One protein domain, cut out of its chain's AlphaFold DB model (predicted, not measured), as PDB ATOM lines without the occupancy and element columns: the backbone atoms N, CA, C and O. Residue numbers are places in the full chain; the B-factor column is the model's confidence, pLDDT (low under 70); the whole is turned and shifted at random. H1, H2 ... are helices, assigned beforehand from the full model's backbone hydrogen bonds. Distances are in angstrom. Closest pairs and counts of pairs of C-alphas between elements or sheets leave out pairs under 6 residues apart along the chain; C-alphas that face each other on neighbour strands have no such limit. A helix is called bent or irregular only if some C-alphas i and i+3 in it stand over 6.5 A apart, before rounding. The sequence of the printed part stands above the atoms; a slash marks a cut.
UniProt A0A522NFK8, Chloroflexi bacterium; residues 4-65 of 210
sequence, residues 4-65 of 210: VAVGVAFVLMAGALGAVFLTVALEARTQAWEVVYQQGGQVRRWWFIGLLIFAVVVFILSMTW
ATOM      1  N   VAL A   4       8.771 -41.827-123.436       92.50
ATOM      2  CA  VAL A   4       7.384 -41.744-123.912       92.50
ATOM      3  C   VAL A   4       7.019 -42.917-124.829       92.50
ATOM      4  O   VAL A   4       5.953 -43.500-124.666       92.50
ATOM      5  N   ALA A   5       7.900 -43.320-125.750       91.12
ATOM      6  CA  ALA A   5       7.637 -44.444-126.653       91.12
ATOM      7  C   ALA A   5       7.538 -45.783-125.899       91.12
ATOM      8  O   ALA A   5       6.677 -46.605-126.207       91.12
ATOM      9  N   VAL A   6       8.373 -45.973-124.871       93.19
ATOM     10  CA  VAL A   6       8.309 -47.150-123.988       93.19
ATOM     11  C   VAL A   6       7.006 -47.151-123.181       93.19
ATOM     12  O   VAL A   6       6.346 -48.184-123.087       93.19
ATOM     13  N   GLY A   7       6.591 -45.990-122.661       94.00
ATOM     14  CA  GLY A   7       5.323 -45.842-121.939       94.00
ATOM     15  C   GLY A   7       4.101 -46.155-122.807       94.00
ATOM     16  O   GLY A   7       3.227 -46.911-122.389       94.00
ATOM     17  N   VAL A   8       4.066 -45.645-124.043       95.19
ATOM     18  CA  VAL A   8       2.988 -45.941-125.002       95.19
ATOM     19  C   VAL A   8       2.936 -47.435-125.327       95.19
ATOM     20  O   VAL A   8       1.860 -48.026-125.282       95.19
ATOM     21  N   ALA A   9       4.083 -48.072-125.587       94.12
ATOM     22  CA  ALA A   9       4.137 -49.509-125.851       94.12
ATOM     23  C   ALA A   9       3.609 -50.340-124.667       94.12
ATOM     24  O   ALA A   9       2.859 -51.297-124.868       94.12
ATOM     25  N   PHE A  10       3.944 -49.952-123.434       96.00
ATOM     26  CA  PHE A  10       3.477 -50.646-122.236       96.00
ATOM     27  C   PHE A  10       1.958 -50.538-122.055       96.00
ATOM     28  O   PHE A  10       1.301 -51.543-121.789       96.00
ATOM     29  N   VAL A  11       1.382 -49.348-122.258       96.88
ATOM     30  CA  VAL A  11      -0.073 -49.137-122.170       96.88
ATOM     31  C   VAL A  11      -0.815 -49.941-123.237       96.88
ATOM     32  O   VAL A  11      -1.831 -50.562-122.931       96.88
ATOM     33  N   LEU A  12      -0.298 -49.991-124.469       96.75
ATOM     34  CA  LEU A  12      -0.892 -50.795-125.541       96.75
ATOM     35  C   LEU A  12      -0.852 -52.293-125.220       96.75
ATOM     36  O   LEU A  12      -1.857 -52.981-125.389       96.75
ATOM     37  N   MET A  13       0.277 -52.793-124.711       95.62
ATOM     38  CA  MET A  13       0.413 -54.197-124.319       95.62
ATOM     39  C   MET A  13      -0.510 -54.550-123.145       95.62
ATOM     40  O   MET A  13      -1.183 -55.578-123.184       95.62
ATOM     41  N   ALA A  14      -0.598 -53.682-122.134       96.38
ATOM     42  CA  ALA A  14      -1.505 -53.859-121.003       96.38
ATOM     43  C   ALA A  14      -2.979 -53.830-121.439       96.38
ATOM     44  O   ALA A  14      -3.766 -54.666-120.998       96.38
ATOM     45  N   GLY A  15      -3.347 -52.916-122.343       97.50
ATOM     46  CA  GLY A  15      -4.689 -52.842-122.919       97.50
ATOM     47  C   GLY A  15      -5.052 -54.088-123.726       97.50
ATOM     48  O   GLY A  15      -6.138 -54.636-123.547       97.50
ATOM     49  N   ALA A  16      -4.131 -54.588-124.555       96.12
ATOM     50  CA  ALA A  16      -4.322 -55.826-125.311       96.12
ATOM     51  C   ALA A  16      -4.499 -57.041-124.386       96.12
ATOM     52  O   ALA A  16      -5.428 -57.826-124.569       96.12
ATOM     53  N   LEU A  17      -3.662 -57.162-123.351       95.25
ATOM     54  CA  LEU A  17      -3.782 -58.217-122.344       95.25
ATOM     55  C   LEU A  17      -5.133 -58.126-121.610       95.25
ATOM     56  O   LEU A  17      -5.828 -59.127-121.458       95.25
ATOM     57  N   GLY A  18      -5.537 -56.916-121.212       96.06
ATOM     58  CA  GLY A  18      -6.821 -56.654-120.564       96.06
ATOM     59  C   GLY A  18      -8.022 -57.020-121.439       96.06
ATOM     60  O   GLY A  18      -8.974 -57.617-120.939       96.06
ATOM     61  N   ALA A  19      -7.964 -56.738-122.744       95.81
ATOM     62  CA  ALA A  19      -9.001 -57.134-123.695       95.81
ATOM     63  C   ALA A  19      -9.148 -58.662-123.778       95.81
ATOM     64  O   ALA A  19     -10.269 -59.159-123.737       95.81
ATOM     65  N   VAL A  20      -8.035 -59.405-123.804       94.44
ATOM     66  CA  VAL A  20      -8.047 -60.881-123.775       94.44
ATOM     67  C   VAL A  20      -8.671 -61.411-122.480       94.44
ATOM     68  O   VAL A  20      -9.497 -62.322-122.510       94.44
ATOM     69  N   PHE A  21      -8.329 -60.840-121.323       93.56
ATOM     70  CA  PHE A  21      -8.951 -61.253-120.060       93.56
ATOM     71  C   PHE A  21     -10.444 -60.917-120.007       93.56
ATOM     72  O   PHE A  21     -11.225 -61.695-119.459       93.56
ATOM     73  N   LEU A  22     -10.855 -59.795-120.600       92.50
ATOM     74  CA  LEU A  22     -12.262 -59.423-120.691       92.50
ATOM     75  C   LEU A  22     -13.044 -60.401-121.577       92.50
ATOM     76  O   LEU A  22     -14.116 -60.840-121.166       92.50
ATOM     77  N   THR A  23     -12.517 -60.790-122.744       91.44
ATOM     78  CA  THR A  23     -13.179 -61.785-123.609       91.44
ATOM     79  C   THR A  23     -13.322 -63.126-122.898       91.44
ATOM     80  O   THR A  23     -14.419 -63.676-122.858       91.44
ATOM     81  N   VAL A  24     -12.265 -63.596-122.224       87.00
ATOM     82  CA  VAL A  24     -12.313 -64.826-121.413       87.00
ATOM     83  C   VAL A  24     -13.350 -64.717-120.289       87.00
ATOM     84  O   VAL A  24     -14.113 -65.655-120.067       87.00
ATOM     85  N   ALA A  25     -13.434 -63.579-119.592       87.00
ATOM     86  CA  ALA A  25     -14.394 -63.371-118.505       87.00
ATOM     87  C   ALA A  25     -15.856 -63.316-118.981       87.00
ATOM     88  O   ALA A  25     -16.763 -63.651-118.215       87.00
ATOM     89  N   LEU A  26     -16.095 -62.874-120.217       89.62
ATOM     90  CA  LEU A  26     -17.418 -62.875-120.836       89.62
ATOM     91  C   LEU A  26     -17.804 -64.282-121.316       89.62
ATOM     92  O   LEU A  26     -18.918 -64.727-121.045       89.62
ATOM     93  N   GLU A  27     -16.886 -65.008-121.955       84.00
ATOM     94  CA  GLU A  27     -17.118 -66.371-122.458       84.00
ATOM     95  C   GLU A  27     -17.227 -67.418-121.341       84.00
ATOM     96  O   GLU A  27     -18.034 -68.342-121.426       84.00
ATOM     97  N   ALA A  28     -16.496 -67.248-120.237       79.12
ATOM     98  CA  ALA A  28     -16.590 -68.134-119.076       79.12
ATOM     99  C   ALA A  28     -17.995 -68.160-118.439       79.12
ATOM    100  O   ALA A  28     -18.309 -69.083-117.693       79.12
ATOM    101  N   ARG A  29     -18.852 -67.166-118.725       80.12
ATOM    102  CA  ARG A  29     -20.238 -67.108-118.226       80.12
ATOM    103  C   ARG A  29     -21.210 -67.975-119.022       80.12
ATOM    104  O   ARG A  29     -22.293 -68.260-118.520       80.12
ATOM    105  N   THR A  30     -20.872 -68.335-120.260       79.50
ATOM    106  CA  THR A  30     -21.789 -69.027-121.181       79.50
ATOM    107  C   THR A  30     -21.455 -70.503-121.358       79.50
ATOM    108  O   THR A  30     -22.325 -71.286-121.732       79.50
ATOM    109  N   GLN A  31     -20.214 -70.898-121.078       75.19
ATOM    110  CA  GLN A  31     -19.739 -72.263-121.278       75.19
ATOM    111  C   GLN A  31     -19.962 -73.135-120.038       75.19
ATOM    112  O   GLN A  31     -19.664 -72.739-118.912       75.19
ATOM    113  N   ALA A  32     -20.447 -74.361-120.243       80.00
ATOM    114  CA  ALA A  32     -20.561 -75.343-119.172       80.00
ATOM    115  C   ALA A  32     -19.166 -75.825-118.740       80.00
ATOM    116  O   ALA A  32     -18.382 -76.303-119.565       80.00
ATOM    117  N   TRP A  33     -18.884 -75.737-117.436       74.25
ATOM    118  CA  TRP A  33     -17.608 -76.123-116.820       74.25
ATOM    119  C   TRP A  33     -17.093 -77.492-117.290       74.25
ATOM    120  O   TRP A  33     -15.925 -77.613-117.646       74.25
ATOM    121  N   GLU A  34     -17.965 -78.501-117.360       77.19
ATOM    122  CA  GLU A  34     -17.592 -79.879-117.713       77.19
ATOM    123  C   GLU A  34     -16.955 -80.003-119.107       77.19
ATOM    124  O   GLU A  34     -15.986 -80.742-119.292       77.19
ATOM    125  N   VAL A  35     -17.449 -79.247-120.095       75.88
ATOM    126  CA  VAL A  35     -16.947 -79.301-121.480       75.88
ATOM    127  C   VAL A  35     -15.565 -78.650-121.576       75.88
ATOM    128  O   VAL A  35     -14.646 -79.210-122.179       75.88
ATOM    129  N   VAL A  36     -15.394 -77.496-120.925       74.56
ATOM    130  CA  VAL A  36     -14.132 -76.741-120.917       74.56
ATOM    131  C   VAL A  36     -13.067 -77.460-120.088       74.56
ATOM    132  O   VAL A  36     -11.905 -77.514-120.490       74.56
ATOM    133  N   TYR A  37     -13.447 -78.060-118.957       74.19
ATOM    134  CA  TYR A  37     -12.527 -78.771-118.073       74.19
ATOM    135  C   TYR A  37     -11.927 -80.015-118.741       74.19
ATOM    136  O   TYR A  37     -10.717 -80.227-118.663       74.19
ATOM    137  N   GLN A  38     -12.733 -80.808-119.457       74.25
ATOM    138  CA  GLN A  38     -12.249 -82.002-120.164       74.25
ATOM    139  C   GLN A  38     -11.287 -81.648-121.310       74.25
ATOM    140  O   GLN A  38     -10.209 -82.237-121.424       74.25
ATOM    141  N   GLN A  39     -11.631 -80.652-122.133       75.69
ATOM    142  CA  GLN A  39     -10.775 -80.207-123.240       75.69
ATOM    143  C   GLN A  39      -9.496 -79.522-122.733       75.69
ATOM    144  O   GLN A  39      -8.390 -79.848-123.173       75.69
ATOM    145  N   GLY A  40      -9.624 -78.631-121.745       79.25
ATOM    146  CA  GLY A  40      -8.494 -77.955-121.109       79.25
ATOM    147  C   GLY A  40      -7.567 -78.928-120.378       79.25
ATOM    148  O   GLY A  40      -6.348 -78.779-120.441       79.25
ATOM    149  N   GLY A  41      -8.120 -79.968-119.749       80.50
ATOM    150  CA  GLY A  41      -7.361 -81.023-119.084       80.50
ATOM    151  C   GLY A  41      -6.469 -81.811-120.044       80.50
ATOM    152  O   GLY A  41      -5.309 -82.069-119.720       80.50
ATOM    153  N   GLN A  42      -6.958 -82.142-121.244       81.00
ATOM    154  CA  GLN A  42      -6.158 -82.844-122.254       81.00
ATOM    155  C   GLN A  42      -5.022 -81.973-122.797       81.00
ATOM    156  O   GLN A  42      -3.876 -82.426-122.837       81.00
ATOM    157  N   VAL A  43      -5.306 -80.714-123.147       89.06
ATOM    158  CA  VAL A  43      -4.277 -79.762-123.602       89.06
ATOM    159  C   VAL A  43      -3.231 -79.544-122.509       89.06
ATOM    160  O   VAL A  43      -2.034 -79.638-122.771       89.06
ATOM    161  N   ARG A  44      -3.668 -79.341-121.260       89.88
ATOM    162  CA  ARG A  44      -2.777 -79.179-120.107       89.88
ATOM    163  C   ARG A  44      -1.922 -80.416-119.868       89.88
ATOM    164  O   ARG A  44      -0.736 -80.271-119.593       89.88
ATOM    165  N   ARG A  45      -2.491 -81.620-119.990       89.94
ATOM    166  CA  ARG A  45      -1.761 -82.886-119.846       89.94
ATOM    167  C   ARG A  45      -0.663 -83.008-120.898       89.94
ATOM    168  O   ARG A  45       0.473 -83.290-120.536       89.94
ATOM    169  N   TRP A  46      -0.970 -82.778-122.174       93.81
ATOM    170  CA  TRP A  46       0.027 -82.875-123.245       93.81
ATOM    171  C   TRP A  46       1.086 -81.780-123.165       93.81
ATOM    172  O   TRP A  46       2.264 -82.064-123.362       93.81
ATOM    173  N   TRP A  47       0.696 -80.560-122.801       95.62
ATOM    174  CA  TRP A  47       1.642 -79.472-122.575       95.62
ATOM    175  C   TRP A  47       2.560 -79.752-121.380       95.62
ATOM    176  O   TRP A  47       3.770 -79.585-121.490       95.62
ATOM    177  N   PHE A  48       2.015 -80.259-120.270       95.88
ATOM    178  CA  PHE A  48       2.800 -80.687-119.111       95.88
ATOM    179  C   PHE A  48       3.772 -81.814-119.470       95.88
ATOM    180  O   PHE A  48       4.941 -81.739-119.112       95.88
ATOM    181  N   ILE A  49       3.322 -82.828-120.220       96.81
ATOM    182  CA  ILE A  49       4.189 -83.912-120.705       96.81
ATOM    183  C   ILE A  49       5.292 -83.352-121.608       96.81
ATOM    184  O   ILE A  49       6.455 -83.700-121.427       96.81
ATOM    185  N   GLY A  50       4.955 -82.464-122.545       97.50
ATOM    186  CA  GLY A  50       5.925 -81.829-123.435       97.50
ATOM    187  C   GLY A  50       6.975 -81.022-122.672       97.50
ATOM    188  O   GLY A  50       8.167 -81.186-122.918       97.50
ATOM    189  N   LEU A  51       6.553 -80.212-121.698       97.81
ATOM    190  CA  LEU A  51       7.465 -79.479-120.822       97.81
ATOM    191  C   LEU A  51       8.320 -80.391-119.953       97.81
ATOM    192  O   LEU A  51       9.497 -80.103-119.759       97.81
ATOM    193  N   LEU A  52       7.752 -81.477-119.432       97.88
ATOM    194  CA  LEU A  52       8.486 -82.434-118.616       97.88
ATOM    195  C   LEU A  52       9.560 -83.140-119.448       97.88
ATOM    196  O   LEU A  52      10.701 -83.228-119.012       97.88
ATOM    197  N   ILE A  53       9.231 -83.564-120.671       98.00
ATOM    198  CA  ILE A  53      10.207 -84.129-121.611       98.00
ATOM    199  C   ILE A  53      11.281 -83.095-121.942       98.00
ATOM    200  O   ILE A  53      12.463 -83.408-121.867       98.00
ATOM    201  N   PHE A  54      10.893 -81.860-122.264       97.75
ATOM    202  CA  PHE A  54      11.844 -80.788-122.550       97.75
ATOM    203  C   PHE A  54      12.785 -80.532-121.366       97.75
ATOM    204  O   PHE A  54      13.998 -80.495-121.553       97.75
ATOM    205  N   ALA A  55      12.255 -80.433-120.146       97.44
ATOM    206  CA  ALA A  55      13.041 -80.247-118.932       97.44
ATOM    207  C   ALA A  55      14.006 -81.416-118.690       97.44
ATOM    208  O   ALA A  55      15.170 -81.185-118.375       97.44
ATOM    209  N   VAL A  56      13.559 -82.661-118.892       96.94
ATOM    210  CA  VAL A  56      14.409 -83.858-118.776       96.94
ATOM    211  C   VAL A  56      15.507 -83.866-119.840       96.94
ATOM    212  O   VAL A  56      16.660 -84.133-119.518       96.94
ATOM    213  N   VAL A  57      15.189 -83.534-121.094       96.44
ATOM    214  CA  VAL A  57      16.179 -83.455-122.179       96.44
ATOM    215  C   VAL A  57      17.213 -82.371-121.886       96.44
ATOM    216  O   VAL A  57      18.409 -82.641-121.957       96.44
ATOM    217  N   VAL A  58      16.776 -81.170-121.498       95.31
ATOM    218  CA  VAL A  58      17.677 -80.075-121.111       95.31
ATOM    219  C   VAL A  58      18.541 -80.480-119.917       95.31
ATOM    220  O   VAL A  58      19.743 -80.238-119.941       95.31
ATOM    221  N   PHE A  59      17.972 -81.148-118.911       93.00
ATOM    222  CA  PHE A  59      18.715 -81.646-117.753       93.00
ATOM    223  C   PHE A  59      19.802 -82.651-118.160       93.00
ATOM    224  O   PHE A  59      20.968 -82.461-117.813       93.00
ATOM    225  N   ILE A  60      19.460 -83.663-118.963       90.50
ATOM    226  CA  ILE A  60      20.414 -84.676-119.439       90.50
ATOM    227  C   ILE A  60      21.527 -84.033-120.277       90.50
ATOM    228  O   ILE A  60      22.701 -84.329-120.069       90.50
ATOM    229  N   LEU A  61      21.178 -83.122-121.190       89.38
ATOM    230  CA  LEU A  61      22.160 -82.403-122.005       89.38
ATOM    231  C   LEU A  61      23.030 -81.457-121.168       89.38
ATOM    232  O   LEU A  61      24.206 -81.295-121.464       89.38
ATOM    233  N   SER A  62      22.491 -80.851-120.111       88.00
ATOM    234  CA  SER A  62      23.279 -80.005-119.208       88.00
ATOM    235  C   SER A  62      24.292 -80.814-118.397       88.00
ATOM    236  O   SER A  62      25.388 -80.337-118.114       88.00
ATOM    237  N   MET A  63      23.964 -82.068-118.079       84.25
ATOM    238  CA  MET A  63      24.814 -82.944-117.279       84.25
ATOM    239  C   MET A  63      26.133 -83.292-117.982       84.25
ATOM    240  O   MET A  63      27.125 -83.545-117.305       84.25
ATOM    241  N   THR A  64      26.180 -83.238-119.318       79.81
ATOM    242  CA  THR A  64      27.418 -83.446-120.091       79.81
ATOM    243  C   THR A  64      28.361 -82.241-120.066       79.81
ATOM    244  O   THR A  64      29.543 -82.400-120.347       79.81
ATOM    245  N   TRP A  65      27.868 -81.054-119.702       76.56
ATOM    246  CA  TRP A  65      28.666 -79.829-119.575       76.56
ATOM    247  C   TRP A  65      29.164 -79.570-118.149       76.56
ATOM    248  O   TRP A  65      30.006 -78.696-117.936       76.56
TER     249      TRP A  65
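Overview. This is residues 4 to 65 of the 210 residues of a protein of Chloroflexi bacterium (UniProt A0A522NFK8). Two long helices form an open, flat V, with H2 as the longer arm, H1 as the other, and a five-residue link at the point. The space between the arms is empty. The printed part has 62 residues and two named helices, H1 then H2, with no named strand; the class is all helix. It is extended, with a radius of gyration of the C-alphas of 18.9 A and spans of 46 by 45 by 7 A.

Along the chain. H2, residues 33 to 63, is 43.0 A long, from C-alpha 33 at (-17.608, -76.123, -116.820) to C-alpha 63 at (24.814, -82.944, -117.279). H1, residues 4 to 27, is 34.8 A long and begins at C-alpha 4 at (7.384, -41.744, -123.912).

Arrangement. H1 and H2 are apart, with no C-alpha of the one within 8 A of the other. A tight link of 5 residues joins them. In H1 and H2 every O i to N i+4 pair is within hydrogen-bond range. Neither helix is bent.

Size, cuts and confidence. The C-alphas of Thr 30 and Trp 65, the two farthest apart, are 51.6 A apart. The printed part has no cut. Its mean pLDDT is 89.2, and no printed residue is under 70.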